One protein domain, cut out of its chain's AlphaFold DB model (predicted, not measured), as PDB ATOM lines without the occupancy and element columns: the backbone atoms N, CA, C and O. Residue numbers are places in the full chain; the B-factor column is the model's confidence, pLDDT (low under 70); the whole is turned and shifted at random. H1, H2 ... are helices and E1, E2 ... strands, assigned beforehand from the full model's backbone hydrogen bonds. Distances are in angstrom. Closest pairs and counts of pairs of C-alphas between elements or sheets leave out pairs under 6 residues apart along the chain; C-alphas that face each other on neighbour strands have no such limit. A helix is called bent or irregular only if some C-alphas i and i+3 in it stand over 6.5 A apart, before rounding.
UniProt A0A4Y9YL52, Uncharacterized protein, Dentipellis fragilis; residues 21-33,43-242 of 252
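Overview. This is residues 21 to 33 and 43 to 242 of the 252 residues of an uncharacterized protein of Dentipellis fragilis (UniProt A0A4Y9YL52). A long hairpin of two strands, E1 and E2, runs through the middle of the domain, with H6 packed along one face and H2b, the second arm of the long bent helix H2, on the other together with H4. A small three-stranded sheet of E3, E4 and E5 packs by the bend of H2, H8 is side by side with H2b, H1 packs by its end on H2a, and residues 172 to 182 stick out. The printed part has 213 residues with ten named helices and five named strands, in the order H1 H2 H3 H4 H5 H6 E1 E2 H7 H8 E3 H9 E4 E5 H10, of mixed class. Both sheets, E1 - E2 and E3 - E4 - E5, are antiparallel. The whole is compact, with a radius of gyration of the C-alphas of 18.2 A and spans of 56 by 43 by 35 A.

Arrangement. H1, residues 21 to 33, touches H2a, residues 44 to 61, about perpendicular at 81 degrees, with residues 31 to 32 alone; the closest C-alphas, of Ser 32 and Leu 47, are 6.2 A apart. H2, residues 44 to 78, was assigned as one helix by its hydrogen bonds but is bent, with C-alphas 61 and 64 7.4 A apart; H2a and H2b, residues 64 to 78, stand at a steep tilt of 64 degrees. H3, residues 81 to 86, touches H2b only at the corner, closest at C-alphas Leu 75 and Ile 81, 6.1 A. H4, residues 88 to 101, touches H2b about perpendicular at 78 degrees, closest at C-alphas Ala 73 and Cys 98, 5.6 A. H5, residues 108 to 116, touches no helix, and it and H6, residues 119 to 136, meet only through their link. E1, residues 143 to 153, and E2, residues 156 to 165, form a hairpin, with N 147 and O 162 at 2.7 A; the closest C-alphas of H6 and E2, Ile 123 and Ala 161, are 5.6 A apart, and those of H2b and E2, Gly 67 and Phe 162, 5.5 A. H7, residues 169 to 177, touches no helix. H8, residues 185 to 198, touches H2b at a shallow tilt of 19 degrees, opposite ways, closest at C-alphas Ala 72 and Tyr 185, 5.3 A. E3, residues 200 to 203, and E4, residues 217 to 223, are antiparallel neighbours, with N 201 and O 219 at 2.8 A; H9, residues 212 to 215, is not on their sheet. E4 and E5, residues 228 to 232, form a hairpin, with N 220 and O 231 at 2.8 A; H10, residues 235 to 241, only grazes this sheet. H4 has 9 of 10 O i to N i+4 pairs within hydrogen-bond range, H5 4 of 5 and H8 8 of 10; H9 is too short for one, and the other helices and arms have every pair.

Along the chain. H1 begins at C-alpha 21, (7.758, -54.537, 63.360), and H10 ends at C-alpha 241, (14.045, -51.270, 30.557). From first to last C-alpha, H2a is 25.6 A long, H6 26.4 A, E1 30.6 A and E2 29.7 A.

Size, cuts and confidence. The C-alphas farthest apart, of Ser 43 and Lys 177, are 58.0 A apart. Residues 34 to 42 are not printed, and C-alphas 33 and 43 are 11.8 A apart across this cut. Of the links that are printed whole, none is long. The mean pLDDT of the printed part is 70.7, and 93 residues are under 70, among them residues 70 to 120 and 167 to 190.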
ATOM      1  N   LYS A  21       6.850 -55.175  62.392       65.88
ATOM      2  CA  LYS A  21       7.758 -54.537  63.360       65.88
ATOM      3  C   LYS A  21       9.215 -54.978  63.169       65.88
ATOM      4  O   LYS A  21      10.104 -54.145  63.229       65.88
ATOM      5  N   GLY A  22       9.448 -56.260  62.877       69.62
ATOM      6  CA  GLY A  22      10.799 -56.780  62.644       69.62
ATOM      7  C   GLY A  22      11.467 -56.192  61.399       69.62
ATOM      8  O   GLY A  22      12.634 -55.818  61.458       69.62
ATOM      9  N   GLN A  23      10.722 -56.050  60.296       64.25
ATOM     10  CA  GLN A  23      11.225 -55.397  59.083       64.25
ATOM     11  C   GLN A  23      11.529 -53.921  59.353       64.25
ATOM     12  O   GLN A  23      12.571 -53.414  58.963       64.25
ATOM     13  N   TRP A  24      10.645 -53.248  60.086       68.75
ATOM     14  CA  TRP A  24      10.814 -51.846  60.433       68.75
ATOM     15  C   TRP A  24      12.033 -51.592  61.330       68.75
ATOM     16  O   TRP A  24      12.808 -50.678  61.053       68.75
ATOM     17  N   ASP A  25      12.240 -52.418  62.357       74.81
ATOM     18  CA  ASP A  25      13.417 -52.337  63.226       74.81
ATOM     19  C   ASP A  25      14.710 -52.584  62.421       74.81
ATOM     20  O   ASP A  25      15.708 -51.886  62.619       74.81
ATOM     21  N   ALA A  26      14.686 -53.528  61.469       74.38
ATOM     22  CA  ALA A  26      15.813 -53.804  60.578       74.38
ATOM     23  C   ALA A  26      16.118 -52.624  59.637       74.38
ATOM     24  O   ALA A  26      17.278 -52.221  59.499       74.38
ATOM     25  N   ASP A  27      15.085 -52.029  59.042       71.50
ATOM     26  CA  ASP A  27      15.208 -50.872  58.159       71.50
ATOM     27  C   ASP A  27      15.695 -49.625  58.936       71.50
ATOM     28  O   ASP A  27      16.609 -48.924  58.484       71.50
ATOM     29  N   GLU A  28      15.168 -49.376  60.149       81.38
ATOM     30  CA  GLU A  28      15.654 -48.313  61.049       81.38
ATOM     31  C   GLU A  28      17.128 -48.540  61.397       81.38
ATOM     32  O   GLU A  28      17.914 -47.587  61.394       81.38
ATOM     33  N   GLN A  29      17.522 -49.779  61.696       82.69
ATOM     34  CA  GLN A  29      18.898 -50.116  62.047       82.69
ATOM     35  C   GLN A  29      19.855 -49.879  60.874       82.69
ATOM     36  O   GLN A  29      20.937 -49.319  61.073       82.69
ATOM     37  N   LEU A  30      19.457 -50.246  59.653       79.25
ATOM     38  CA  LEU A  30      20.259 -50.042  58.450       79.25
ATOM     39  C   LEU A  30      20.464 -48.550  58.160       79.25
ATOM     40  O   LEU A  30      21.606 -48.102  58.002       79.25
ATOM     41  N   LEU A  31      19.384 -47.764  58.159       80.56
ATOM     42  CA  LEU A  31      19.453 -46.325  57.905       80.56
ATOM     43  C   LEU A  31      20.184 -45.582  59.030       80.56
ATOM     44  O   LEU A  31      21.057 -44.758  58.761       80.56
ATOM     45  N   SER A  32      19.903 -45.910  60.292       85.19
ATOM     46  CA  SER A  32      20.605 -45.312  61.436       85.19
ATOM     47  C   SER A  32      22.095 -45.646  61.416       85.19
ATOM     48  O   SER A  32      22.913 -44.773  61.692       85.19
ATOM     49  N   GLY A  33      22.471 -46.874  61.044       86.12
ATOM     50  CA  GLY A  33      23.871 -47.276  60.891       86.12
ATOM     51  C   GLY A  33      24.579 -46.530  59.758       86.12
ATOM     52  O   GLY A  33      25.723 -46.105  59.910       86.12
ATOM     53  N   SER A  43      23.724 -38.035  68.302       96.25
ATOM     54  CA  SER A  43      22.853 -38.874  69.125       96.25
ATOM     55  C   SER A  43      21.790 -39.598  68.290       96.25
ATOM     56  O   SER A  43      21.400 -39.151  67.210       96.25
ATOM     57  N   LYS A  44      21.218 -40.682  68.830       92.25
ATOM     58  CA  LYS A  44      20.136 -41.438  68.168       92.25
ATOM     59  C   LYS A  44      18.945 -40.555  67.763       92.25
ATOM     60  O   LYS A  44      18.353 -40.778  66.711       92.25
ATOM     61  N   SER A  45      18.583 -39.555  68.570       90.88
ATOM     62  CA  SER A  45      17.479 -38.638  68.250       90.88
ATOM     63  C   SER A  45      17.813 -37.706  67.080       90.88
ATOM     64  O   SER A  45      16.948 -37.468  66.237       90.88
ATOM     65  N   GLN A  46      19.058 -37.228  66.984       93.38
ATOM     66  CA  GLN A  46      19.538 -36.445  65.840       93.38
ATOM     67  C   GLN A  46      19.564 -37.293  64.563       93.38
ATOM     68  O   GLN A  46      19.016 -36.870  63.547       93.38
ATOM     69  N   LEU A  47      20.073 -38.527  64.637       89.44
ATOM     70  CA  LEU A  47      20.067 -39.455  63.502       89.44
ATOM     71  C   LEU A  47      18.638 -39.776  63.032       89.44
ATOM     72  O   LEU A  47      18.369 -39.763  61.834       89.44
ATOM     73  N   ARG A  48      17.689 -39.985  63.957       87.56
ATOM     74  CA  ARG A  48      16.265 -40.168  63.617       87.56
ATOM     75  C   ARG A  48      15.675 -38.956  62.907       87.56
ATOM     76  O   ARG A  48      14.965 -39.127  61.919       87.56
ATOM     77  N   ARG A  49      15.988 -37.743  63.377       88.25
ATOM     78  CA  ARG A  49      15.561 -36.496  62.727       88.25
ATOM     79  C   ARG A  49      16.100 -36.406  61.301       88.25
ATOM     80  O   ARG A  49      15.321 -36.174  60.386       88.25
ATOM     81  N   ARG A  50      17.390 -36.686  61.094       88.62
ATOM     82  CA  ARG A  50      17.990 -36.732  59.751       88.62
ATOM     83  C   ARG A  50      17.354 -37.790  58.858       88.62
ATOM     84  O   ARG A  50      17.136 -37.535  57.681       88.62
ATOM     85  N   GLY A  51      17.042 -38.964  59.406       86.00
ATOM     86  CA  GLY A  51      16.312 -40.003  58.682       86.00
ATOM     87  C   GLY A  51      14.940 -39.515  58.214       86.00
ATOM     88  O   GLY A  51      14.587 -39.708  57.056       86.00
ATOM     89  N   PHE A  52      14.205 -38.811  59.080       83.94
ATOM     90  CA  PHE A  52      12.922 -38.208  58.719       83.94
ATOM     91  C   PHE A  52      13.073 -37.116  57.647       83.94
ATOM     92  O   PHE A  52      12.322 -37.108  56.678       83.94
ATOM     93  N   GLU A  53      14.079 -36.244  57.752       85.88
ATOM     94  CA  GLU A  53      14.377 -35.229  56.726       85.88
ATOM     95  C   GLU A  53      14.738 -35.853  55.369       85.88
ATOM     96  O   GLU A  53      14.328 -35.350  54.323       85.88
ATOM     97  N   LEU A  54      15.500 -36.951  55.365       81.19
ATOM     98  CA  LEU A  54      15.798 -37.703  54.145       81.19
ATOM     99  C   LEU A  54      14.539 -38.337  53.557       81.19
ATOM    100  O   LEU A  54      14.354 -38.274  52.345       81.19
ATOM    101  N   CYS A  55      13.674 -38.900  54.402       80.56
ATOM    102  CA  CYS A  55      12.387 -39.424  53.967       80.56
ATOM    103  C   CYS A  55      11.503 -38.322  53.364       80.56
ATOM    104  O   CYS A  55      10.926 -38.551  52.310       80.56
ATOM    105  N   SER A  56      11.465 -37.117  53.948       82.06
ATOM    106  CA  SER A  56      10.731 -35.971  53.383       82.06
ATOM    107  C   SER A  56      11.220 -35.621  51.983       82.06
ATOM    108  O   SER A  56      10.431 -35.572  51.047       82.06
ATOM    109  N   LYS A  57      12.537 -35.479  51.808       78.88
ATOM    110  CA  LYS A  57      13.137 -35.170  50.500       78.88
ATOM    111  C   LYS A  57      12.894 -36.269  49.473       78.88
ATOM    112  O   LYS A  57      12.697 -35.987  48.296       78.88
ATOM    113  N   TRP A  58      12.946 -37.525  49.913       81.69
ATOM    114  CA  TRP A  58      12.594 -38.659  49.072       81.69
ATOM    115  C   TRP A  58      11.120 -38.582  48.667       81.69
ATOM    116  O   TRP A  58      10.812 -38.640  47.485       81.69
ATOM    117  N   PHE A  59      10.223 -38.374  49.625       79.00
ATOM    118  CA  PHE A  59       8.789 -38.300  49.384       79.00
ATOM    119  C   PHE A  59       8.432 -37.179  48.403       79.00
ATOM    120  O   PHE A  59       7.712 -37.430  47.444       79.00
ATOM    121  N   GLU A  60       9.007 -35.991  48.575       80.19
ATOM    122  CA  GLU A  60       8.851 -34.859  47.655       80.19
ATOM    123  C   GLU A  60       9.317 -35.206  46.234       80.19
ATOM    124  O   GLU A  60       8.587 -34.978  45.273       80.19
ATOM    125  N   ALA A  61      10.499 -35.818  46.090       74.25
ATOM    126  CA  ALA A  61      11.018 -36.217  44.780       74.25
ATOM    127  C   ALA A  61      10.132 -37.268  44.090       74.25
ATOM    128  O   ALA A  61      10.053 -37.310  42.865       74.25
ATOM    129  N   TRP A  62       9.468 -38.120  44.869       77.62
ATOM    130  CA  TRP A  62       8.654 -39.226  44.369       77.62
ATOM    131  C   TRP A  62       7.163 -38.917  44.274       77.62
ATOM    132  O   TRP A  62       6.422 -39.728  43.716       77.62
ATOM    133  N   LEU A  63       6.722 -37.755  44.759       80.75
ATOM    134  CA  LEU A  63       5.311 -37.392  44.857       80.75
ATOM    135  C   LEU A  63       4.586 -37.521  43.514       80.75
ATOM    136  O   LEU A  63       3.524 -38.134  43.456       80.75
ATOM    137  N   LEU A  64       5.192 -37.027  42.432       80.94
ATOM    138  CA  LEU A  64       4.652 -37.132  41.072       80.94
ATOM    139  C   LEU A  64       4.445 -38.594  40.647       80.94
ATOM    140  O   LEU A  64       3.399 -38.973  40.127       80.94
ATOM    141  N   THR A  65       5.446 -39.431  40.906       79.88
ATOM    142  CA  THR A  65       5.451 -40.840  40.493       79.88
ATOM    143  C   THR A  65       4.429 -41.651  41.297       79.88
ATOM    144  O   THR A  65       3.687 -42.455  40.736       79.88
ATOM    145  N   ILE A  66       4.326 -41.382  42.603       76.31
ATOM    146  CA  ILE A  66       3.329 -41.984  43.496       76.31
ATOM    147  C   ILE A  66       1.913 -41.518  43.128       76.31
ATOM    148  O   ILE A  66       0.997 -42.337  43.052       76.31
ATOM    149  N   GLY A  67       1.731 -40.219  42.873       75.44
ATOM    150  CA  GLY A  67       0.453 -39.633  42.474       75.44
ATOM    151  C   GLY A  67      -0.088 -40.262  41.193       75.44
ATOM    152  O   GLY A  67      -1.242 -40.686  41.156       75.44
ATOM    153  N   LYS A  68       0.765 -40.431  40.175       77.31
ATOM    154  CA  LYS A  68       0.398 -41.093  38.916       77.31
ATOM    155  C   LYS A  68       0.026 -42.560  39.088       77.31
ATOM    156  O   LYS A  68      -0.997 -42.991  38.563       77.31
ATOM    157  N   ALA A  69       0.791 -43.314  39.873       71.69
ATOM    158  CA  ALA A  69       0.442 -44.702  40.159       71.69
ATOM    159  C   ALA A  69      -0.911 -44.821  40.885       71.69
ATOM    160  O   ALA A  69      -1.727 -45.671  40.535       71.69
ATOM    161  N   GLY A  70      -1.181 -43.937  41.850       68.81
ATOM    162  CA  GLY A  70      -2.474 -43.888  42.533       68.81
ATOM    163  C   GLY A  70      -3.629 -43.530  41.603       68.81
ATOM    164  O   GLY A  70      -4.688 -44.147  41.673       68.81
ATOM    165  N   LEU A  71      -3.409 -42.582  40.691       69.75
ATOM    166  CA  LEU A  71      -4.388 -42.210  39.676       69.75
ATOM    167  C   LEU A  71      -4.746 -43.389  38.769       69.75
ATOM    168  O   LEU A  71      -5.924 -43.637  38.516       69.75
ATOM    169  N   ALA A  72      -3.737 -44.139  38.319       67.06
ATOM    170  CA  ALA A  72      -3.937 -45.317  37.482       67.06
ATOM    171  C   ALA A  72      -4.776 -46.383  38.165       67.06
ATOM    172  O   ALA A  72      -5.629 -47.008  37.539       67.06
ATOM    173  N   ALA A  73      -4.569 -46.556  39.460       63.53
ATOM    174  CA  ALA A  73      -5.302 -47.542  40.213       63.53
ATOM    175  C   ALA A  73      -6.739 -47.084  40.549       63.53
ATOM    176  O   ALA A  73      -7.661 -47.889  40.531       63.53
ATOM    177  N   ILE A  74      -6.985 -45.781  40.727       62.00
ATOM    178  CA  ILE A  74      -8.359 -45.258  40.824       62.00
ATOM    179  C   ILE A  74      -9.127 -45.461  39.514       62.00
ATOM    180  O   ILE A  74     -10.273 -45.915  39.524       62.00
ATOM    181  N   LEU A  75      -8.486 -45.147  38.385       63.16
ATOM    182  CA  LEU A  75      -9.067 -45.360  37.062       63.16
ATOM    183  C   LEU A  75      -9.371 -46.838  36.802       63.16
ATOM    184  O   LEU A  75     -10.392 -47.128  36.190       63.16
ATOM    185  N   HIS A  76      -8.543 -47.759  37.301       60.28
ATOM    186  CA  HIS A  76      -8.824 -49.191  37.237       60.28
ATOM    187  C   HIS A  76     -10.143 -49.565  37.908       60.28
ATOM    188  O   HIS A  76     -10.985 -50.223  37.299       60.28
ATOM    189  N   GLU A  77     -10.265 -49.206  39.182       58.16
ATOM    190  CA  GLU A  77     -11.285 -49.757  40.066       58.16
ATOM    191  C   GLU A  77     -12.660 -49.124  39.805       58.16
ATOM    192  O   GLU A  77     -13.683 -49.787  39.944       58.16
ATOM    193  N   ILE A  78     -12.702 -47.846  39.395       59.31
ATOM    194  CA  ILE A  78     -13.965 -47.120  39.166       59.31
ATOM    195  C   ILE A  78     -14.222 -46.795  37.693       59.31
ATOM    196  O   ILE A  78     -15.374 -46.608  37.305       59.31
ATOM    197  N   GLY A  79     -13.191 -46.691  36.851       61.12
ATOM    198  CA  GLY A  79     -13.339 -46.242  35.458       61.12
ATOM    199  C   GLY A  79     -13.728 -44.763  35.300       61.12
ATOM    200  O   GLY A  79     -13.728 -44.243  34.183       61.12
ATOM    201  N   ASP A  80     -14.023 -44.070  36.404       67.44
ATOM    202  CA  ASP A  80     -14.458 -42.676  36.451       67.44
ATOM    203  C   ASP A  80     -13.790 -41.895  37.595       67.44
ATOM    204  O   ASP A  80     -14.096 -42.040  38.780       67.44
ATOM    205  N   ILE A  81     -12.879 -41.019  37.194       63.44
ATOM    206  CA  ILE A  81     -12.061 -40.178  38.064       63.44
ATOM    207  C   ILE A  81     -12.874 -39.076  38.750       63.44
ATOM    208  O   ILE A  81     -12.590 -38.727  39.896       63.44
ATOM    209  N   ASP A  82     -13.918 -38.570  38.084       62.16
ATOM    210  CA  ASP A  82     -14.744 -37.483  38.603       62.16
ATOM    211  C   ASP A  82     -15.594 -37.994  39.764       62.16
ATOM    212  O   ASP A  82     -15.678 -37.346  40.809       62.16
ATOM    213  N   THR A  83     -16.187 -39.181  39.602       63.22
ATOM    214  CA  THR A  83     -16.941 -39.857  40.664       63.22
ATOM    215  C   THR A  83     -16.029 -40.223  41.834       63.22
ATOM    216  O   THR A  83     -16.367 -39.930  42.984       63.22
ATOM    217  N   ALA A  84     -14.845 -40.780  41.555       57.72
ATOM    218  CA  ALA A  84     -13.892 -41.175  42.589       57.72
ATOM    219  C   ALA A  84     -13.423 -39.985  43.438       57.72
ATOM    220  O   ALA A  84     -13.404 -40.083  44.660       57.72
ATOM    221  N   ILE A  85     -13.081 -38.849  42.819       56.78
ATOM    222  CA  ILE A  85     -12.540 -37.673  43.523       56.78
ATOM    223  C   ILE A  85     -13.630 -36.878  44.250       56.78
ATOM    224  O   ILE A  85     -13.362 -36.324  45.322       56.78
ATOM    225  N   LYS A  86     -14.856 -36.828  43.710       60.88
ATOM    226  CA  LYS A  86     -16.001 -36.177  44.373       60.88
ATOM    227  C   LYS A  86     -16.442 -36.933  45.626       60.88
ATOM    228  O   LYS A  86     -16.838 -36.301  46.606       60.88
ATOM    229  N   ASP A  87     -16.315 -38.258  45.645       56.47
ATOM    230  CA  ASP A  87     -16.495 -39.056  46.856       56.47
ATOM    231  C   ASP A  87     -15.174 -39.184  47.633       56.47
ATOM    232  O   ASP A  87     -14.418 -40.148  47.514       56.47
ATOM    233  N   ARG A  88     -14.913 -38.192  48.490       47.34
ATOM    234  CA  ARG A  88     -13.719 -38.112  49.350       47.34
ATOM    235  C   ARG A  88     -13.431 -39.410  50.116       47.34
ATOM    236  O   ARG A  88     -12.261 -39.730  50.321       47.34
ATOM    237  N   ARG A  89     -14.460 -40.137  50.575       46.78
ATOM    238  CA  ARG A  89     -14.275 -41.403  51.306       46.78
ATOM    239  C   ARG A  89     -13.809 -42.506  50.370       46.78
ATOM    240  O   ARG A  89     -12.894 -43.231  50.740       46.78
ATOM    241  N   THR A  90     -14.377 -42.572  49.175       47.03
ATOM    242  CA  THR A  90     -14.004 -43.538  48.143       47.03
ATOM    243  C   THR A  90     -12.609 -43.253  47.584       47.03
ATOM    244  O   THR A  90     -11.788 -44.157  47.598       47.03
ATOM    245  N   CYS A  91     -12.245 -42.008  47.253       41.94
ATOM    246  CA  CYS A  91     -10.882 -41.661  46.806       41.94
ATOM    247  C   CYS A  91      -9.799 -42.076  47.818       41.94
ATOM    248  O   CYS A  91      -8.782 -42.678  47.469       41.94
ATOM    249  N   ILE A  92     -10.045 -41.785  49.100       44.75
ATOM    250  CA  ILE A  92      -9.150 -42.151  50.200       44.75
ATOM    251  C   ILE A  92      -9.117 -43.676  50.359       44.75
ATOM    252  O   ILE A  92      -8.038 -44.262  50.311       44.75
ATOM    253  N   ALA A  93     -10.276 -44.330  50.487       42.06
ATOM    254  CA  ALA A  93     -10.381 -45.783  50.622       42.06
ATOM    255  C   ALA A  93      -9.768 -46.535  49.431       42.06
ATOM    256  O   ALA A  93      -9.234 -47.619  49.622       42.06
ATOM    257  N   MET A  94      -9.778 -45.955  48.232       48.00
ATOM    258  CA  MET A  94      -9.238 -46.547  47.012       48.00
ATOM    259  C   MET A  94      -7.753 -46.335  46.821       48.00
ATOM    260  O   MET A  94      -7.082 -47.276  46.434       48.00
ATOM    261  N   PHE A  95      -7.202 -45.151  47.093       43.62
ATOM    262  CA  PHE A  95      -5.744 -45.006  47.130       43.62
ATOM    263  C   PHE A  95      -5.160 -45.968  48.184       43.62
ATOM    264  O   PHE A  95      -4.118 -46.597  47.977       43.62
ATOM    265  N   TYR A  96      -5.905 -46.188  49.275       44.53
ATOM    266  CA  TYR A  96      -5.629 -47.252  50.234       44.53
ATOM    267  C   TYR A  96      -5.837 -48.664  49.662       44.53
ATOM    268  O   TYR A  96      -4.939 -49.481  49.811       44.53
ATOM    269  N   ALA A  97      -6.930 -48.953  48.950       37.09
ATOM    270  CA  ALA A  97      -7.196 -50.266  48.356       37.09
ATOM    271  C   ALA A  97      -6.231 -50.629  47.215       37.09
ATOM    272  O   ALA A  97      -5.861 -51.776  47.032       37.09
ATOM    273  N   CYS A  98      -5.753 -49.646  46.469       37.59
ATOM    274  CA  CYS A  98      -4.835 -49.813  45.352       37.59
ATOM    275  C   CYS A  98      -3.381 -49.942  45.808       37.59
ATOM    276  O   CYS A  98      -2.581 -50.642  45.190       37.59
ATOM    277  N   SER A  99      -3.044 -49.324  46.944       39.72
ATOM    278  CA  SER A  99      -1.801 -49.626  47.652       39.72
ATOM    279  C   SER A  99      -1.832 -50.995  48.348       39.72
ATOM    280  O   SER A  99      -0.774 -51.435  48.796       39.72
ATOM    281  N   ILE A 100      -2.965 -51.727  48.347       36.66
ATOM    282  CA  ILE A 100      -3.039 -53.105  48.878       36.66
ATOM    283  C   ILE A 100      -2.127 -54.062  48.104       36.66
ATOM    284  O   ILE A 100      -1.503 -54.944  48.691       36.66
ATOM    285  N   GLN A 101      -1.976 -53.873  46.789       35.41
ATOM    286  CA  GLN A 101      -1.038 -54.686  46.004       35.41
ATOM    287  C   GLN A 101       0.430 -54.379  46.346       35.41
ATOM    288  O   GLN A 101       1.301 -55.211  46.105       35.41
ATOM    289  N   LEU A 102       0.693 -53.212  46.947       36.09
ATOM    290  CA  LEU A 102       1.996 -52.834  47.489       36.09
ATOM    291  C   LEU A 102       2.138 -53.190  48.987       36.09
ATOM    292  O   LEU A 102       3.280 -53.235  49.442       36.09
ATOM    293  N   ARG A 103       1.047 -53.487  49.738       36.16
ATOM    294  CA  ARG A 103       1.013 -54.055  51.118       36.16
ATOM    295  C   ARG A 103      -0.345 -54.633  51.561       36.16
ATOM    296  O   ARG A 103      -1.381 -54.018  51.388       36.16
ATOM    297  N   THR A 104      -0.310 -55.711  52.341       40.69
ATOM    298  CA  THR A 104      -1.450 -56.306  53.075       40.69
ATOM    299  C   THR A 104      -2.060 -55.398  54.166       40.69
ATOM    300  O   THR A 104      -1.309 -54.865  54.980       40.69
ATOM    301  N   GLU A 105      -3.403 -55.299  54.159       37.12
ATOM    302  CA  GLU A 105      -4.399 -54.759  55.125       37.12
ATOM    303  C   GLU A 105      -3.973 -53.682  56.157       37.12
ATOM    304  O   GLU A 105      -3.152 -53.906  57.046       37.12
ATOM    305  N   ILE A 106      -4.635 -52.519  56.087       39.06
ATOM    306  CA  ILE A 106      -4.590 -51.419  57.069       39.06
ATOM    307  C   ILE A 106      -5.816 -51.547  57.983       39.06
ATOM    308  O   ILE A 106      -6.913 -51.753  57.472       39.06
ATOM    309  N   ASP A 107      -5.659 -51.408  59.303       44.69
ATOM    310  CA  ASP A 107      -6.799 -51.469  60.230       44.69
ATOM    311  C   ASP A 107      -7.581 -50.135  60.343       44.69
ATOM    312  O   ASP A 107      -7.087 -49.050  60.012       44.69
ATOM    313  N   ASP A 108      -8.814 -50.219  60.846       46.94
ATOM    314  CA  ASP A 108      -9.716 -49.075  61.047       46.94
ATOM    315  C   ASP A 108      -9.254 -48.088  62.143       46.94
ATOM    316  O   ASP A 108      -9.601 -46.899  62.119       46.94
ATOM    317  N   GLU A 109      -8.453 -48.550  63.109       50.44
ATOM    318  CA  GLU A 109      -7.868 -47.724  64.175       50.44
ATOM    319  C   GLU A 109      -6.894 -46.708  63.566       50.44
ATOM    320  O   GLU A 109      -6.865 -45.526  63.922       50.44
ATOM    321  N   TYR A 110      -6.163 -47.144  62.549       47.31
ATOM    322  CA  TYR A 110      -5.204 -46.340  61.829       47.31
ATOM    323  C   TYR A 110      -5.848 -45.279  60.921       47.31
ATOM    324  O   TYR A 110      -5.363 -44.144  60.825       47.31
ATOM    325  N   LEU A 111      -6.983 -45.610  60.298       47.69
ATOM    326  CA  LEU A 111      -7.802 -44.647  59.552       47.69
ATOM    327  C   LEU A 111      -8.390 -43.574  60.477       47.69
ATOM    328  O   LEU A 111      -8.397 -42.387  60.140       47.69
ATOM    329  N   SER A 112      -8.816 -43.977  61.674       55.03
ATOM    330  CA  SER A 112      -9.309 -43.062  62.705       55.03
ATOM    331  C   SER A 112      -8.202 -42.134  63.216       55.03
ATOM    332  O   SER A 112      -8.422 -40.931  63.362       55.03
ATOM    333  N   TYR A 113      -6.982 -42.650  63.397       59.84
ATOM    334  CA  TYR A 113      -5.808 -41.844  63.737       59.84
ATOM    335  C   TYR A 113      -5.541 -40.760  62.686       59.84
ATOM    336  O   TYR A 113      -5.430 -39.584  63.031       59.84
ATOM    337  N   LEU A 114      -5.517 -41.110  61.399       50.31
ATOM    338  CA  LEU A 114      -5.297 -40.151  60.313       50.31
ATOM    339  C   LEU A 114      -6.307 -39.003  60.293       50.31
ATOM    340  O   LEU A 114      -5.924 -37.862  60.042       50.31
ATOM    341  N   ALA A 115      -7.573 -39.273  60.603       55.34
ATOM    342  CA  ALA A 115      -8.595 -38.232  60.684       55.34
ATOM    343  C   ALA A 115      -8.320 -37.197  61.794       55.34
ATOM    344  O   ALA A 115      -8.792 -36.068  61.705       55.34
ATOM    345  N   THR A 116      -7.537 -37.560  62.816       58.88
ATOM    346  CA  THR A 116      -7.173 -36.682  63.947       58.88
ATOM    347  C   THR A 116      -5.824 -35.975  63.782       58.88
ATOM    348  O   THR A 116      -5.471 -35.102  64.574       58.88
ATOM    349  N   THR A 117      -5.058 -36.335  62.755       62.59
ATOM    350  CA  THR A 117      -3.766 -35.706  62.439       62.59
ATOM    351  C   THR A 117      -3.958 -34.390  61.673       62.59
ATOM    352  O   THR A 117      -5.022 -34.166  61.104       62.59
ATOM    353  N   PRO A 118      -2.943 -33.511  61.577       61.50
ATOM    354  CA  PRO A 118      -3.026 -32.282  60.776       61.50
ATOM    355  C   PRO A 118      -3.092 -32.512  59.252       61.50
ATOM    356  O   PRO A 118      -3.199 -31.550  58.494       61.50
ATOM    357  N   HIS A 119      -3.034 -33.754  58.769       69.38
ATOM    358  CA  HIS A 119      -2.955 -34.053  57.338       69.38
ATOM    359  C   HIS A 119      -4.177 -33.650  56.495       69.38
ATOM    360  O   HIS A 119      -3.965 -33.220  55.362       69.38
ATOM    361  N   PRO A 120      -5.433 -33.698  56.991       68.31
ATOM    362  CA  PRO A 120      -6.568 -33.137  56.264       68.31
ATOM    363  C   PRO A 120      -6.355 -31.664  55.910       68.31
ATOM    364  O   PRO A 120      -6.724 -31.258  54.814       68.31
ATOM    365  N   ARG A 121      -5.689 -30.888  56.779       73.94
ATOM    366  CA  ARG A 121      -5.374 -29.480  56.513       73.94
ATOM    367  C   ARG A 121      -4.415 -29.322  55.335       73.94
ATOM    368  O   ARG A 121      -4.677 -28.496  54.476       73.94
ATOM    369  N   VAL A 122      -3.374 -30.156  55.255       74.94
ATOM    370  CA  VAL A 122      -2.410 -30.147  54.137       74.94
ATOM    371  C   VAL A 122      -3.112 -30.398  52.799       74.94
ATOM    372  O   VAL A 122      -2.813 -29.742  51.809       74.94
ATOM    373  N   ILE A 123      -4.086 -31.311  52.766       73.12
ATOM    374  CA  ILE A 123      -4.840 -31.620  51.543       73.12
ATOM    375  C   ILE A 123      -5.698 -30.426  51.106       73.12
ATOM    376  O   ILE A 123      -5.729 -30.105  49.919       73.12
ATOM    377  N   GLU A 124      -6.375 -29.759  52.045       75.50
ATOM    378  CA  GLU A 124      -7.164 -28.561  51.724       75.50
ATOM    379  C   GLU A 124      -6.270 -27.385  51.310       75.50
ATOM    380  O   GLU A 124      -6.580 -26.702  50.338       75.50
ATOM    381  N   GLU A 125      -5.132 -27.184  51.982       81.81
ATOM    382  CA  GLU A 125      -4.128 -26.174  51.614       81.81
ATOM    383  C   GLU A 125      -3.620 -26.404  50.181       81.81
ATOM    384  O   GLU A 125      -3.573 -25.471  49.382       81.81
ATOM    385  N   ARG A 126      -3.314 -27.656  49.812       80.38
ATOM    386  CA  ARG A 126      -2.904 -28.007  48.444       80.38
ATOM    387  C   ARG A 126      -4.016 -27.808  47.422       80.38
ATOM    388  O   ARG A 126      -3.746 -27.307  46.336       80.38
ATOM    389  N   ARG A 127      -5.258 -28.171  47.749       79.44
ATOM    390  CA  ARG A 127      -6.410 -27.925  46.870       79.44
ATOM    391  C   ARG A 127      -6.618 -26.431  46.627       79.44
ATOM    392  O   ARG A 127      -6.867 -26.047  45.487       79.44
ATOM    393  N   ALA A 128      -6.518 -25.614  47.674       81.00
ATOM    394  CA  ALA A 128      -6.657 -24.166  47.572       81.00
ATOM    395  C   ALA A 128      -5.556 -23.572  46.685       81.00
ATOM    396  O   ALA A 128      -5.873 -22.852  45.745       81.00
ATOM    397  N   LEU A 129      -4.298 -23.966  46.913       83.88
ATOM    398  CA  LEU A 129      -3.156 -23.537  46.105       83.88
ATOM    399  C   LEU A 129      -3.344 -23.850  44.614       83.88
ATOM    400  O   LEU A 129      -3.153 -22.979  43.777       83.88
ATOM    401  N   TRP A 130      -3.734 -25.081  44.269       79.19
ATOM    402  CA  TRP A 130      -3.951 -25.451  42.865       79.19
ATOM    403  C   TRP A 130      -5.141 -24.724  42.240       79.19
ATOM    404  O   TRP A 130      -5.063 -24.327  41.085       79.19
ATOM    405  N   THR A 131      -6.217 -24.506  42.999       80.56
ATOM    406  CA  THR A 131      -7.346 -23.680  42.539       80.56
ATOM    407  C   THR A 131      -6.890 -22.260  42.202       80.56
ATOM    408  O   THR A 131      -7.314 -21.719  41.190       80.56
ATOM    409  N   GLU A 132      -6.037 -21.663  43.041       83.12
ATOM    410  CA  GLU A 132      -5.499 -20.314  42.837       83.12
ATOM    411  C   GLU A 132      -4.611 -20.247  41.590       83.12
ATOM    412  O   GLU A 132      -4.898 -19.452  40.702       83.12
ATOM    413  N   ILE A 133      -3.621 -21.142  41.474       80.69
ATOM    414  CA  ILE A 133      -2.716 -21.215  40.312       80.69
ATOM    415  C   ILE A 133      -3.513 -21.346  39.004       80.69
ATOM    416  O   ILE A 133      -3.283 -20.612  38.053       80.69
ATOM    417  N   LEU A 134      -4.494 -22.250  38.958       78.50
ATOM    418  CA  LEU A 134      -5.238 -22.539  37.726       78.50
ATOM    419  C   LEU A 134      -6.301 -21.491  37.391       78.50
ATOM    420  O   LEU A 134      -6.729 -21.402  36.242       78.50
ATOM    421  N   ALA A 135      -6.744 -20.709  38.377       82.62
ATOM    422  CA  ALA A 135      -7.606 -19.561  38.127       82.62
ATOM    423  C   ALA A 135      -6.847 -18.424  37.425       82.62
ATOM    424  O   ALA A 135      -7.466 -17.657  36.691       82.62
ATOM    425  N   GLU A 136      -5.530 -18.315  37.629       81.94
ATOM    426  CA  GLU A 136      -4.683 -17.350  36.916       81.94
ATOM    427  C   GLU A 136      -4.459 -17.752  35.448       81.94
ATOM    428  O   GLU A 136      -4.402 -16.877  34.583       81.94
ATOM    429  N   ASP A 137      -4.410 -19.058  35.168       76.06
ATOM    430  CA  ASP A 137      -4.096 -19.624  33.848       76.06
ATOM    431  C   ASP A 137      -5.335 -19.946  32.973       76.06
ATOM    432  O   ASP A 137      -5.182 -20.449  31.865       76.06
ATOM    433  N   ASP A 138      -6.559 -19.645  33.434       77.31
ATOM    434  CA  ASP A 138      -7.845 -19.980  32.767       77.31
ATOM    435  C   ASP A 138      -8.064 -21.494  32.525       77.31
ATOM    436  O   ASP A 138      -8.859 -21.915  31.686       77.31
ATOM    437  N   ASP A 139      -7.393 -22.336  33.317       76.25
ATOM    438  CA  ASP A 139      -7.383 -23.801  33.175       76.25
ATOM    439  C   ASP A 139      -8.286 -24.520  34.198       76.25
ATOM    440  O   ASP A 139      -8.320 -25.756  34.273       76.25
ATOM    441  N   LEU A 140      -9.050 -23.771  35.001       79.31
ATOM    442  CA  LEU A 140      -9.828 -24.308  36.125       79.31
ATOM    443  C   LEU A 140     -10.875 -25.357  35.702       79.31
ATOM    444  O   LEU A 140     -11.139 -26.296  36.453       79.31
ATOM    445  N   ASP A 141     -11.428 -25.257  34.493       78.19
ATOM    446  CA  ASP A 141     -12.429 -26.203  33.973       78.19
ATOM    447  C   ASP A 141     -11.876 -27.624  33.770       78.19
ATOM    448  O   ASP A 141     -12.628 -28.616  33.807       78.19
ATOM    449  N   SER A 142     -10.559 -27.734  33.584       72.81
ATOM    450  CA  SER A 142      -9.847 -29.006  33.483       72.81
ATOM    451  C   SER A 142      -9.549 -29.616  34.857       72.81
ATOM    452  O   SER A 142      -9.361 -30.825  34.958       72.81
ATOM    453  N   PHE A 143      -9.558 -28.831  35.937       77.25
ATOM    454  CA  PHE A 143      -9.209 -29.303  37.274       77.25
ATOM    455  C   PHE A 143     -10.336 -30.123  37.911       77.25
ATOM    456  O   PHE A 143     -11.465 -29.662  38.078       77.25
ATOM    457  N   VAL A 144     -10.026 -31.353  38.319       76.56
ATOM    458  CA  VAL A 144     -10.973 -32.246  39.012       76.56
ATOM    459  C   VAL A 144     -10.816 -32.126  40.528       76.56
ATOM    460  O   VAL A 144     -11.791 -32.187  41.283       76.56
ATOM    461  N   GLY A 145      -9.582 -31.951  40.998       76.06
ATOM    462  CA  GLY A 145      -9.268 -31.828  42.415       76.06
ATOM    463  C   GLY A 145      -7.874 -32.341  42.744       76.06
ATOM    464  O   GLY A 145      -6.988 -32.356  41.901       76.06
ATOM    465  N   VAL A 146      -7.678 -32.780  43.987       77.62
ATOM    466  CA  VAL A 146      -6.399 -33.340  44.436       77.62
ATOM    467  C   VAL A 146      -6.564 -34.767  44.952       77.62
ATOM    468  O   VAL A 146      -7.530 -35.079  45.654       77.62
ATOM    469  N   LEU A 147      -5.595 -35.615  44.625       73.94
ATOM    470  CA  LEU A 147      -5.409 -36.964  45.139       73.94
ATOM    471  C   LEU A 147      -4.490 -36.908  46.367       73.94
ATOM    472  O   LEU A 147      -3.312 -36.575  46.222       73.94
ATOM    473  N   PRO A 148      -4.972 -37.216  47.580       70.94
ATOM    474  CA  PRO A 148      -4.122 -37.198  48.762       70.94
ATOM    475  C   PRO A 148      -3.076 -38.317  48.723       70.94
ATOM    476  O   PRO A 148      -3.389 -39.465  48.416       70.94
ATOM    477  N   VAL A 149      -1.842 -37.989  49.099       74.06
ATOM    478  CA  VAL A 149      -0.715 -38.921  49.161       74.06
ATOM    479  C   VAL A 149      -0.135 -38.909  50.571       74.06
ATOM    480  O   VAL A 149       0.217 -37.859  51.104       74.06
ATOM    481  N   PHE A 150      -0.001 -40.088  51.176       72.81
ATOM    482  CA  PHE A 150       0.559 -40.246  52.518       72.81
ATOM    483  C   PHE A 150       1.780 -41.156  52.491       72.81
ATOM    484  O   PHE A 150       1.751 -42.228  51.888       72.81
ATOM    485  N   CYS A 151       2.826 -40.772  53.216       72.81
ATOM    486  CA  CYS A 151       4.021 -41.584  53.403       72.81
ATOM    487  C   CYS A 151       4.352 -41.692  54.892       72.81
ATOM    488  O   CYS A 151       4.597 -40.697  55.571       72.81
ATOM    489  N   GLY A 152       4.341 -42.914  55.422       69.12
ATOM    490  CA  GLY A 152       4.745 -43.183  56.800       69.12
ATOM    491  C   GLY A 152       6.236 -43.492  56.889       69.12
ATOM    492  O   GLY A 152       6.717 -44.371  56.176       69.12
ATOM    493  N   TYR A 153       6.937 -42.822  57.805       69.88
ATOM    494  CA  TYR A 153       8.309 -43.158  58.177       69.88
ATOM    495  C   TYR A 153       8.510 -43.036  59.686       69.88
ATOM    496  O   TYR A 153       8.336 -41.974  60.289       69.88
ATOM    497  N   LEU A 154       8.916 -44.147  60.299       70.75
ATOM    498  CA  LEU A 154       8.940 -44.316  61.747       70.75
ATOM    499  C   LEU A 154       7.579 -43.952  62.387       70.75
ATOM    500  O   LEU A 154       6.544 -44.486  62.007       70.75
ATOM    501  N   GLN A 155       7.588 -43.046  63.369       67.69
ATOM    502  CA  GLN A 155       6.395 -42.503  64.028       67.69
ATOM    503  C   GLN A 155       5.849 -41.249  63.326       67.69
ATOM    504  O   GLN A 155       4.873 -40.663  63.783       67.69
ATOM    505  N   GLY A 156       6.496 -40.806  62.246       69.75
ATOM    506  CA  GLY A 156       6.069 -39.657  61.466       69.75
ATOM    507  C   GLY A 156       5.221 -40.076  60.271       69.75
ATOM    508  O   GLY A 156       5.443 -41.118  59.654       69.75
ATOM    509  N   THR A 157       4.252 -39.238  59.926       73.00
ATOM    510  CA  THR A 157       3.538 -39.320  58.653       73.00
ATOM    511  C   THR A 157       3.790 -38.028  57.891       73.00
ATOM    512  O   THR A 157       3.615 -36.934  58.424       73.00
ATOM    513  N   LEU A 158       4.223 -38.174  56.649       78.38
ATOM    514  CA  LEU A 158       4.244 -37.133  55.639       78.38
ATOM    515  C   LEU A 158       2.928 -37.205  54.867       78.38
ATOM    516  O   LEU A 158       2.408 -38.294  54.612       78.38
ATOM    517  N   ALA A 159       2.394 -36.047  54.512       79.12
ATOM    518  CA  ALA A 159       1.204 -35.938  53.686       79.12
ATOM    519  C   ALA A 159       1.424 -34.845  52.648       79.12
ATOM    520  O   ALA A 159       2.020 -33.817  52.959       79.12
ATOM    521  N   ASP A 160       0.925 -35.081  51.446       83.25
ATOM    522  CA  ASP A 160       0.814 -34.095  50.380       83.25
ATOM    523  C   ASP A 160      -0.431 -34.429  49.535       83.25
ATOM    524  O   ASP A 160      -1.178 -35.360  49.857       83.25
ATOM    525  N   ALA A 161      -0.694 -33.675  48.473       77.12
ATOM    526  CA  ALA A 161      -1.760 -33.970  47.533       77.12
ATOM    527  C   ALA A 161      -1.325 -33.664  46.095       77.12
ATOM    528  O   ALA A 161      -0.745 -32.620  45.804       77.12
ATOM    529  N   PHE A 162      -1.623 -34.597  45.198       76.94
ATOM    530  CA  PHE A 162      -1.290 -34.540  43.783       76.94
ATOM    531  C   PHE A 162      -2.472 -33.964  42.985       76.94
ATOM    532  O   PHE A 162      -3.586 -34.459  43.163       76.94
ATOM    533  N   PRO A 163      -2.298 -32.935  42.137       74.81
ATOM    534  CA  PRO A 163      -3.404 -32.386  41.356       74.81
ATOM    535  C   PRO A 163      -3.892 -33.391  40.309       74.81
ATOM    536  O   PRO A 163      -3.117 -34.161  39.746       74.81
ATOM    537  N   VAL A 164      -5.193 -33.381  40.046       75.69
ATOM    538  CA  VAL A 164      -5.830 -34.239  39.053       75.69
ATOM    539  C   VAL A 164      -6.623 -33.388  38.081       75.69
ATOM    540  O   VAL A 164      -7.457 -32.574  38.483       75.69
ATOM    541  N   PHE A 165      -6.383 -33.639  36.800       74.81
ATOM    542  CA  PHE A 165      -6.986 -32.934  35.683       74.81
ATOM    543  C   PHE A 165      -7.790 -33.899  34.813       74.81
ATOM    544  O   PHE A 165      -7.502 -35.099  34.747       74.81
ATOM    545  N   LYS A 166      -8.797 -33.368  34.126       72.50
ATOM    546  CA  LYS A 166      -9.476 -34.042  33.026       72.50
ATOM    547  C   LYS A 166      -8.486 -34.169  31.877       72.50
ATOM    548  O   LYS A 166      -7.780 -33.221  31.552       72.50
ATOM    549  N   GLN A 167      -8.470 -35.327  31.233       67.75
ATOM    550  CA  GLN A 167      -7.718 -35.482  29.993       67.75
ATOM    551  C   GLN A 167      -8.410 -34.689  28.880       67.75
ATOM    552  O   GLN A 167      -9.607 -34.880  28.650       67.75
ATOM    553  N   GLY A 168      -7.655 -33.833  28.188       67.94
ATOM    554  CA  GLY A 168      -8.130 -33.141  26.992       67.94
ATOM    555  C   GLY A 168      -8.530 -34.124  25.887       67.94
ATOM    556  O   GLY A 168      -8.004 -35.238  25.793       67.94
ATOM    557  N   THR A 169      -9.466 -33.716  25.031       69.19
ATOM    558  CA  THR A 169      -9.942 -34.505  23.876       69.19
ATOM    559  C   THR A 169      -8.800 -34.941  22.955       69.19
ATOM    560  O   THR A 169      -8.797 -36.041  22.415       69.19
ATOM    561  N   ASP A 170      -7.806 -34.081  22.826       67.25
ATOM    562  CA  ASP A 170      -6.655 -34.160  21.940       67.25
ATOM    563  C   ASP A 170      -5.696 -35.252  22.437       67.25
ATOM    564  O   ASP A 170      -5.230 -36.102  21.672       67.25
ATOM    565  N   VAL A 171      -5.493 -35.289  23.758       65.44
ATOM    566  CA  VAL A 171      -4.758 -36.340  24.464       65.44
ATOM    567  C   VAL A 171      -5.471 -37.679  24.281       65.44
ATOM    568  O   VAL A 171      -4.818 -38.663  23.936       65.44
ATOM    569  N   GLN A 172      -6.802 -37.724  24.423       66.06
ATOM    570  CA  GLN A 172      -7.589 -38.941  24.178       66.06
ATOM    571  C   GLN A 172      -7.484 -39.431  22.725       66.06
ATOM    572  O   GLN A 172      -7.363 -40.635  22.476       66.06
ATOM    573  N   GLU A 173      -7.490 -38.520  21.753       68.69
ATOM    574  CA  GLU A 173      -7.355 -38.871  20.341       68.69
ATOM    575  C   GLU A 173      -5.946 -39.394  20.024       68.69
ATOM    576  O   GLU A 173      -5.797 -40.414  19.347       68.69
ATOM    577  N   MET A 174      -4.899 -38.753  20.545       66.44
ATOM    578  CA  MET A 174      -3.520 -39.208  20.374       66.44
ATOM    579  C   MET A 174      -3.281 -40.572  21.030       66.44
ATOM    580  O   MET A 174      -2.682 -41.456  20.419       66.44
ATOM    581  N   ILE A 175      -3.824 -40.770  22.229       63.81
ATOM    582  CA  ILE A 175      -3.884 -42.057  22.924       63.81
ATOM    583  C   ILE A 175      -4.493 -43.140  22.031       63.81
ATOM    584  O   ILE A 175      -3.913 -44.213  21.886       63.81
ATOM    585  N   SER A 176      -5.635 -42.856  21.399       64.56
ATOM    586  CA  SER A 176      -6.325 -43.828  20.542       64.56
ATOM    587  C   SER A 176      -5.494 -44.230  19.314       64.56
ATOM    588  O   SER A 176      -5.659 -45.323  18.771       64.56
ATOM    589  N   LYS A 177      -4.573 -43.353  18.894       63.25
ATOM    590  CA  LYS A 177      -3.663 -43.540  17.756       63.25
ATOM    591  C   LYS A 177      -2.329 -44.182  18.149       63.25
ATOM    592  O   LYS A 177      -1.636 -44.707  17.271       63.25
ATOM    593  N   ALA A 178      -1.947 -44.144  19.426       59.25
ATOM    594  CA  ALA A 178      -0.692 -44.705  19.904       59.25
ATOM    595  C   ALA A 178      -0.684 -46.234  19.710       59.25
ATOM    596  O   ALA A 178      -1.508 -46.966  20.250       59.25
ATOM    597  N   ARG A 179       0.262 -46.734  18.902       44.50
ATOM    598  CA  ARG A 179       0.363 -48.159  18.516       44.50
ATOM    599  C   ARG A 179       0.875 -49.079  19.627       44.50
ATOM    600  O   ARG A 179       0.876 -50.296  19.440       44.50
ATOM    601  N   GLN A 180       1.364 -48.527  20.736       52.75
ATOM    602  CA  GLN A 180       1.842 -49.320  21.864       52.75
ATOM    603  C   GLN A 180       0.764 -49.415  22.942       52.75
ATOM    604  O   GLN A 180       0.087 -48.422  23.205       52.75
ATOM    605  N   PRO A 181       0.619 -50.573  23.608       51.91
ATOM    606  CA  PRO A 181      -0.197 -50.649  24.801       51.91
ATOM    607  C   PRO A 181       0.480 -49.791  25.867       51.91
ATOM    608  O   PRO A 181       1.491 -50.188  26.450       51.91
ATOM    609  N   VAL A 182      -0.070 -48.605  26.115       54.91
ATOM    610  CA  VAL A 182       0.199 -47.889  27.362       54.91
ATOM    611  C   VAL A 182      -0.072 -48.881  28.504       54.91
ATOM    612  O   VAL A 182      -1.016 -49.679  28.399       54.91
ATOM    613  N   PRO A 183       0.768 -48.925  29.551       55.09
ATOM    614  CA  PRO A 183       0.638 -49.917  30.605       55.09
ATOM    615  C   PRO A 183      -0.792 -49.940  31.154       55.09
ATOM    616  O   PRO A 183      -1.293 -48.923  31.634       55.09
ATOM    617  N   ARG A 184      -1.454 -51.107  31.091       58.38
ATOM    618  CA  ARG A 184      -2.684 -51.338  31.863       58.38
ATOM    619  C   ARG A 184      -2.380 -51.059  33.335       58.38
ATOM    620  O   ARG A 184      -1.277 -51.354  33.790       58.38
ATOM    621  N   TYR A 185      -3.348 -50.539  34.074       59.50
ATOM    622  CA  TYR A 185      -3.235 -50.184  35.495       59.50
ATOM    623  C   TYR A 185      -2.528 -51.241  36.378       59.50
ATOM    624  O   TYR A 185      -1.728 -50.883  37.234       59.50
ATOM    625  N   GLU A 186      -2.724 -52.541  36.121       56.84
ATOM    626  CA  GLU A 186      -2.090 -53.671  36.832       56.84
ATOM    627  C   GLU A 186      -0.559 -53.646  36.751       56.84
ATOM    628  O   GLU A 186       0.154 -54.164  37.613       56.84
ATOM    629  N   ARG A 187      -0.032 -53.052  35.681       65.44
ATOM    630  CA  ARG A 187       1.397 -52.953  35.410       65.44
ATOM    631  C   ARG A 187       2.029 -51.771  36.149       65.44
ATOM    632  O   ARG A 187       3.204 -51.865  36.490       65.44
ATOM    633  N   TRP A 188       1.262 -50.729  36.483       65.62
ATOM    634  CA  TRP A 188       1.776 -49.511  37.119       65.62
ATOM    635  C   TRP A 188       2.349 -49.744  38.515       65.62
ATOM    636  O   TRP A 188       3.393 -49.183  38.831       65.62
ATOM    637  N   ALA A 189       1.743 -50.608  39.335       62.47
ATOM    638  CA  ALA A 189       2.292 -50.930  40.656       62.47
ATOM    639  C   ALA A 189       3.671 -51.610  40.551       62.47
ATOM    640  O   ALA A 189       4.622 -51.215  41.226       62.47
ATOM    641  N   ARG A 190       3.804 -52.588  39.646       65.94
ATOM    642  CA  ARG A 190       5.070 -53.300  39.400       65.94
ATOM    643  C   ARG A 190       6.114 -52.415  38.732       65.94
ATOM    644  O   ARG A 190       7.302 -52.547  39.009       65.94
ATOM    645  N   GLU A 191       5.691 -51.529  37.839       73.19
ATOM    646  CA  GLU A 191       6.585 -50.568  37.200       73.19
ATOM    647  C   GLU A 191       7.067 -49.511  38.177       73.19
ATOM    648  O   GLU A 191       8.261 -49.235  38.178       73.19
ATOM    649  N   LEU A 192       6.194 -49.003  39.048       70.44
ATOM    650  CA  LEU A 192       6.564 -48.116  40.144       70.44
ATOM    651  C   LEU A 192       7.591 -48.793  41.054       70.44
ATOM    652  O   LEU A 192       8.643 -48.220  41.316       70.44
ATOM    653  N   GLU A 193       7.326 -50.024  41.489       66.31
ATOM    654  CA  GLU A 193       8.272 -50.789  42.301       66.31
ATOM    655  C   GLU A 193       9.615 -50.948  41.575       66.31
ATOM    656  O   GLU A 193      10.666 -50.629  42.128       66.31
ATOM    657  N   ALA A 194       9.600 -51.356  40.305       72.25
ATOM    658  CA  ALA A 194      10.807 -51.525  39.506       72.25
ATOM    659  C   ALA A 194      11.550 -50.203  39.246       72.25
ATOM    660  O   ALA A 194      12.779 -50.187  39.174       72.25
ATOM    661  N   MET A 195      10.827 -49.095  39.096       78.81
ATOM    662  CA  MET A 195      11.363 -47.741  39.000       78.81
ATOM    663  C   MET A 195      12.058 -47.352  40.304       78.81
ATOM    664  O   MET A 195      13.232 -46.985  40.262       78.81
ATOM    665  N   ILE A 196      11.411 -47.547  41.458       68.00
ATOM    666  CA  ILE A 196      12.009 -47.304  42.783       68.00
ATOM    667  C   ILE A 196      13.251 -48.172  42.976       68.00
ATOM    668  O   ILE A 196      14.308 -47.644  43.322       68.00
ATOM    669  N   LEU A 197      13.181 -49.470  42.651       68.38
ATOM    670  CA  LEU A 197      14.308 -50.404  42.765       68.38
ATOM    671  C   LEU A 197      15.517 -49.963  41.925       68.38
ATOM    672  O   LEU A 197      16.655 -50.272  42.273       68.38
ATOM    673  N   ARG A 198      15.283 -49.244  40.823       78.19
ATOM    674  CA  ARG A 198      16.324 -48.731  39.921       78.19
ATOM    675  C   ARG A 198      16.725 -47.283  40.218       78.19
ATOM    676  O   ARG A 198      17.649 -46.777  39.589       78.19
ATOM    677  N   GLY A 199      16.059 -46.613  41.160       78.12
ATOM    678  CA  GLY A 199      16.261 -45.189  41.433       78.12
ATOM    679  C   GLY A 199      15.744 -44.263  40.326       78.12
ATOM    680  O   GLY A 199      16.261 -43.155  40.170       78.12
ATOM    681  N   HIS A 200      14.766 -44.719  39.542       88.62
ATOM    682  CA  HIS A 200      14.163 -43.983  38.431       88.62
ATOM    683  C   HIS A 200      12.816 -43.385  38.815       88.62
ATOM    684  O   HIS A 200      12.020 -44.077  39.412       88.62
ATOM    685  N   LEU A 201      12.497 -42.166  38.407       86.06
ATOM    686  CA  LEU A 201      11.261 -41.471  38.769       86.06
ATOM    687  C   LEU A 201      10.745 -40.636  37.595       86.06
ATOM    688  O   LEU A 201      11.514 -40.290  36.694       86.06
ATOM    689  N   LEU A 202       9.457 -40.297  37.620       87.56
ATOM    690  CA  LEU A 202       8.864 -39.342  36.684       87.56
ATOM    691  C   LEU A 202       9.407 -37.927  36.929       87.56
ATOM    692  O   LEU A 202       9.686 -37.552  38.068       87.56
ATOM    693  N   GLY A 203       9.541 -37.149  35.858       84.62
ATOM    694  CA  GLY A 203       9.866 -35.727  35.899       84.62
ATOM    695  C   GLY A 203       9.712 -35.042  34.529       84.62
ATOM    696  O   GLY A 203       9.303 -35.710  33.580       84.62
ATOM    697  N   PRO A 204      10.060 -33.746  34.414       71.31
ATOM    698  CA  PRO A 204      10.485 -32.882  35.518       71.31
ATOM    699  C   PRO A 204       9.358 -32.662  36.555       71.31
ATOM    700  O   PRO A 204       8.201 -32.923  36.258       71.31
ATOM    701  N   PRO A 205       9.671 -32.293  37.811       58.91
ATOM    702  CA  PRO A 205       8.664 -32.045  38.857       58.91
ATOM    703  C   PRO A 205       7.900 -30.719  38.680       58.91
ATOM    704  O   PRO A 205       6.856 -30.523  39.293       58.91
ATOM    705  N   ASP A 206       8.425 -29.823  37.854       63.44
ATOM    706  CA  ASP A 206       7.975 -28.456  37.586       63.44
ATOM    707  C   ASP A 206       6.954 -28.380  36.429       63.44
ATOM    708  O   ASP A 206       6.955 -27.455  35.621       63.44
ATOM    709  N   MET A 207       6.070 -29.378  36.348       61.69
ATOM    710  CA  MET A 207       5.037 -29.469  35.312       61.69
ATOM    711  C   MET A 207       3.903 -28.482  35.601       61.69
ATOM    712  O   MET A 207       3.194 -28.640  36.596       61.69
ATOM    713  N   ASN A 208       3.696 -27.526  34.696       55.31
ATOM    714  CA  ASN A 208       2.544 -26.628  34.693       55.31
ATOM    715  C   ASN A 208       1.744 -26.865  33.404       55.31
ATOM    716  O   ASN A 208       2.336 -26.911  32.325       55.31
ATOM    717  N   GLY A 209       0.421 -27.001  33.513       56.62
ATOM    718  CA  GLY A 209      -0.495 -27.023  32.366       56.62
ATOM    719  C   GLY A 209      -1.114 -28.381  32.012       56.62
ATOM    720  O   GLY A 209      -0.732 -29.441  32.515       56.62
ATOM    721  N   VAL A 210      -2.103 -28.318  31.118       54.56
ATOM    722  CA  VAL A 210      -2.996 -29.420  30.707       54.56
ATOM    723  C   VAL A 210      -2.267 -30.549  29.952       54.56
ATOM    724  O   VAL A 210      -2.665 -31.710  30.053       54.56
ATOM    725  N   ASP A 211      -1.151 -30.244  29.279       64.69
ATOM    726  CA  ASP A 211      -0.333 -31.218  28.534       64.69
ATOM    727  C   ASP A 211       0.768 -31.879  29.373       64.69
ATOM    728  O   ASP A 211       1.592 -32.636  28.848       64.69
ATOM    729  N   ALA A 212       0.769 -31.656  30.692       71.69
ATOM    730  CA  ALA A 212       1.795 -32.193  31.573       71.69
ATOM    731  C   ALA A 212       1.992 -33.710  31.388       71.69
ATOM    732  O   ALA A 212       3.104 -34.222  31.381       71.69
ATOM    733  N   ASP A 213       0.931 -34.466  31.148       74.19
ATOM    734  CA  ASP A 213       1.032 -35.920  30.996       74.19
ATOM    735  C   ASP A 213       1.885 -36.359  29.794       74.19
ATOM    736  O   ASP A 213       2.503 -37.428  29.829       74.19
ATOM    737  N   LEU A 214       1.951 -35.529  28.753       75.19
ATOM    738  CA  LEU A 214       2.711 -35.783  27.529       75.19
ATOM    739  C   LEU A 214       4.181 -35.421  27.666       75.19
ATOM    740  O   LEU A 214       5.029 -36.048  27.029       75.19
ATOM    741  N   ASP A 215       4.480 -34.444  28.512       79.12
ATOM    742  CA  ASP A 215       5.834 -33.956  28.747       79.12
ATOM    743  C   ASP A 215       6.560 -34.735  29.844       79.12
ATOM    744  O   ASP A 215       7.780 -34.631  29.977       79.12
ATOM    745  N   MET A 216       5.848 -35.586  30.593       85.06
ATOM    746  CA  MET A 216       6.477 -36.450  31.588       85.06
ATOM    747  C   MET A 216       7.466 -37.410  30.931       85.06
ATOM    748  O   MET A 216       7.186 -38.086  29.937       85.06
ATOM    749  N   ARG A 217       8.639 -37.512  31.543       88.06
ATOM    750  CA  ARG A 217       9.725 -38.415  31.175       88.06
ATOM    751  C   ARG A 217      10.183 -39.192  32.394       88.06
ATOM    752  O   ARG A 217       9.930 -38.816  33.538       88.06
ATOM    753  N   ILE A 218      10.890 -40.289  32.153       89.31
ATOM    754  CA  ILE A 218      11.555 -41.036  33.219       89.31
ATOM    755  C   ILE A 218      12.977 -40.509  33.355       89.31
ATOM    756  O   ILE A 218      13.676 -40.261  32.376       89.31
ATOM    757  N   GLY A 219      13.418 -40.341  34.589       90.81
ATOM    758  CA  GLY A 219      14.759 -39.885  34.905       90.81
ATOM    759  C   GLY A 219      15.234 -40.440  36.230       90.81
ATOM    760  O   GLY A 219      14.642 -41.355  36.791       90.81
ATOM    761  N   LYS A 220      16.325 -39.883  36.736       90.81
ATOM    762  CA  LYS A 220      16.918 -40.223  38.031       90.81
ATOM    763  C   LYS A 220      17.363 -38.965  38.754       90.81
ATOM    764  O   LYS A 220      17.776 -37.993  38.122       90.81
ATOM    765  N   MET A 221      17.344 -39.001  40.083       83.88
ATOM    766  CA  MET A 221      17.954 -37.941  40.879       83.88
ATOM    767  C   MET A 221      19.466 -38.146  40.890       83.88
ATOM    768  O   MET A 221      19.972 -39.143  41.400       83.88
ATOM    769  N   VAL A 222      20.204 -37.191  40.334       84.25
ATOM    770  CA  VAL A 222      21.667 -37.191  40.327       84.25
ATOM    771  C   VAL A 222      22.163 -36.151  41.319       84.25
ATOM    772  O   VAL A 222      21.781 -34.979  41.257       84.25
ATOM    773  N   LYS A 223      23.051 -36.557  42.231       82.50
ATOM    774  CA  LYS A 223      23.719 -35.623  43.138       82.50
ATOM    775  C   LYS A 223      24.727 -34.784  42.348       82.50
ATOM    776  O   LYS A 223      25.731 -35.295  41.861       82.50
ATOM    777  N   LYS A 224      24.455 -33.488  42.216       86.62
ATOM    778  CA  LYS A 224      25.408 -32.468  41.757       86.62
ATOM    779  C   LYS A 224      26.058 -31.805  42.986       86.62
ATOM    780  O   LYS A 224      25.531 -31.956  44.088       86.62
ATOM    781  N   PRO A 225      27.175 -31.060  42.838       85.06
ATOM    782  CA  PRO A 225      27.921 -30.517  43.980       85.06
ATOM    783  C   PRO A 225      27.080 -29.727  44.994       85.06
ATOM    784  O   PRO A 225      27.365 -29.773  46.185       85.06
ATOM    785  N   LEU A 226      26.035 -29.035  44.529       82.31
ATOM    786  CA  LEU A 226      25.216 -28.141  45.356       82.31
ATOM    787  C   LEU A 226      23.765 -28.598  45.535       82.31
ATOM    788  O   LEU A 226      23.058 -28.052  46.375       82.31
ATOM    789  N   ARG A 227      23.292 -29.564  44.741       82.50
ATOM    790  CA  ARG A 227      21.886 -29.985  44.762       82.50
ATOM    791  C   ARG A 227      21.687 -31.360  44.154       82.50
ATOM    792  O   ARG A 227      22.469 -31.804  43.317       82.50
ATOM    793  N   TRP A 228      20.596 -32.002  44.538       79.12
ATOM    794  CA  TRP A 228      20.037 -33.088  43.749       79.12
ATOM    795  C   TRP A 228      19.328 -32.496  42.536       79.12
ATOM    796  O   TRP A 228      18.635 -31.489  42.654       79.12
ATOM    797  N   GLN A 229      19.547 -33.087  41.368       85.06
ATOM    798  CA  GLN A 229      18.942 -32.645  40.120       85.06
ATOM    799  C   GLN A 229      18.364 -33.853  39.396       85.06
ATOM    800  O   GLN A 229      19.057 -34.857  39.222       85.06
ATOM    801  N   TRP A 230      17.112 -33.743  38.960       90.44
ATOM    802  CA  TRP A 230      16.512 -34.734  38.081       90.44
ATOM    803  C   TRP A 230      17.216 -34.708  36.719       90.44
ATOM    804  O   TRP A 230      17.536 -33.646  36.184       90.44
ATOM    805  N   THR A 231      17.548 -35.877  36.185       89.06
ATOM    806  CA  THR A 231      18.156 -36.033  34.862       89.06
ATOM    807  C   THR A 231      17.440 -37.151  34.132       89.06
ATOM    808  O   THR A 231      17.370 -38.266  34.652       89.06
ATOM    809  N   GLU A 232      16.943 -36.851  32.939       93.56
ATOM    810  CA  GLU A 232      16.282 -37.814  32.064       93.56
ATOM    811  C   GLU A 232      17.193 -39.013  31.756       93.56
ATOM    812  O   GLU A 232      18.412 -38.864  31.592       93.56
ATOM    813  N   ILE A 233      16.619 -40.219  31.706       93.38
ATOM    814  CA  ILE A 233      17.331 -41.388  31.177       93.38
ATOM    815  C   ILE A 233      17.262 -41.380  29.651       93.38
ATOM    816  O   ILE A 233      16.299 -40.916  29.060       93.38
ATOM    817  N   THR A 234      18.274 -41.927  28.987       92.62
ATOM    818  CA  THR A 234      18.284 -41.941  27.513       92.62
ATOM    819  C   THR A 234      17.167 -42.820  26.936       92.62
ATOM    820  O   THR A 234      16.843 -43.856  27.519       92.62
ATOM    821  N   ASP A 235      16.683 -42.524  25.728       89.06
ATOM    822  CA  ASP A 235      15.708 -43.372  25.013       89.06
ATOM    823  C   ASP A 235      16.166 -44.828  24.860       89.06
ATOM    824  O   ASP A 235      15.367 -45.766  24.853       89.06
ATOM    825  N   GLY A 236      17.475 -45.044  24.692       91.81
ATOM    826  CA  GLY A 236      18.055 -46.385  24.620       91.81
ATOM    827  C   GLY A 236      17.940 -47.136  25.947       91.81
ATOM    828  O   GLY A 236      17.618 -48.324  25.964       91.81
ATOM    829  N   GLU A 237      18.166 -46.442  27.062       91.62
ATOM    830  CA  GLU A 237      17.982 -46.982  28.408       91.62
ATOM    831  C   GLU A 237      16.503 -47.233  28.713       91.62
ATOM    832  O   GLU A 237      16.167 -48.327  29.166       91.62
ATOM    833  N   SER A 238      15.633 -46.276  28.383       88.38
ATOM    834  CA  SER A 238      14.183 -46.385  28.545       88.38
ATOM    835  C   SER A 238      13.621 -47.611  27.815       88.38
ATOM    836  O   SER A 238      13.020 -48.492  28.437       88.38
ATOM    837  N   ARG A 239      13.945 -47.764  26.520       86.56
ATOM    838  CA  ARG A 239      13.530 -48.925  25.713       86.56
ATOM    839  C   ARG A 239      14.073 -50.247  26.240       86.56
ATOM    840  O   ARG A 239      13.339 -51.228  26.289       86.56
ATOM    841  N   ARG A 240      15.341 -50.289  26.664       88.06
ATOM    842  CA  ARG A 240      15.954 -51.504  27.231       88.06
ATOM    843  C   ARG A 240      15.264 -51.952  28.521       88.06
ATOM    844  O   ARG A 240      15.214 -53.145  28.796       88.06
ATOM    845  N   LEU A 241      14.763 -51.005  29.310       85.88
ATOM    846  CA  LEU A 241      14.045 -51.270  30.557       85.88
ATOM    847  C   LEU A 241      12.543 -51.511  30.348       85.88
ATOM    848  O   LEU A 241      11.854 -51.851  31.308       85.88
ATOM    849  N   GLY A 242      12.059 -51.380  29.109       85.12
ATOM    850  CA  GLY A 242      10.667 -51.617  28.738       85.12
ATOM    851  C   GLY A 242       9.706 -50.539  29.233       85.12
ATOM    852  O   GLY A 242       8.519 -50.831  29.388       85.12
TER     853      GLY A 242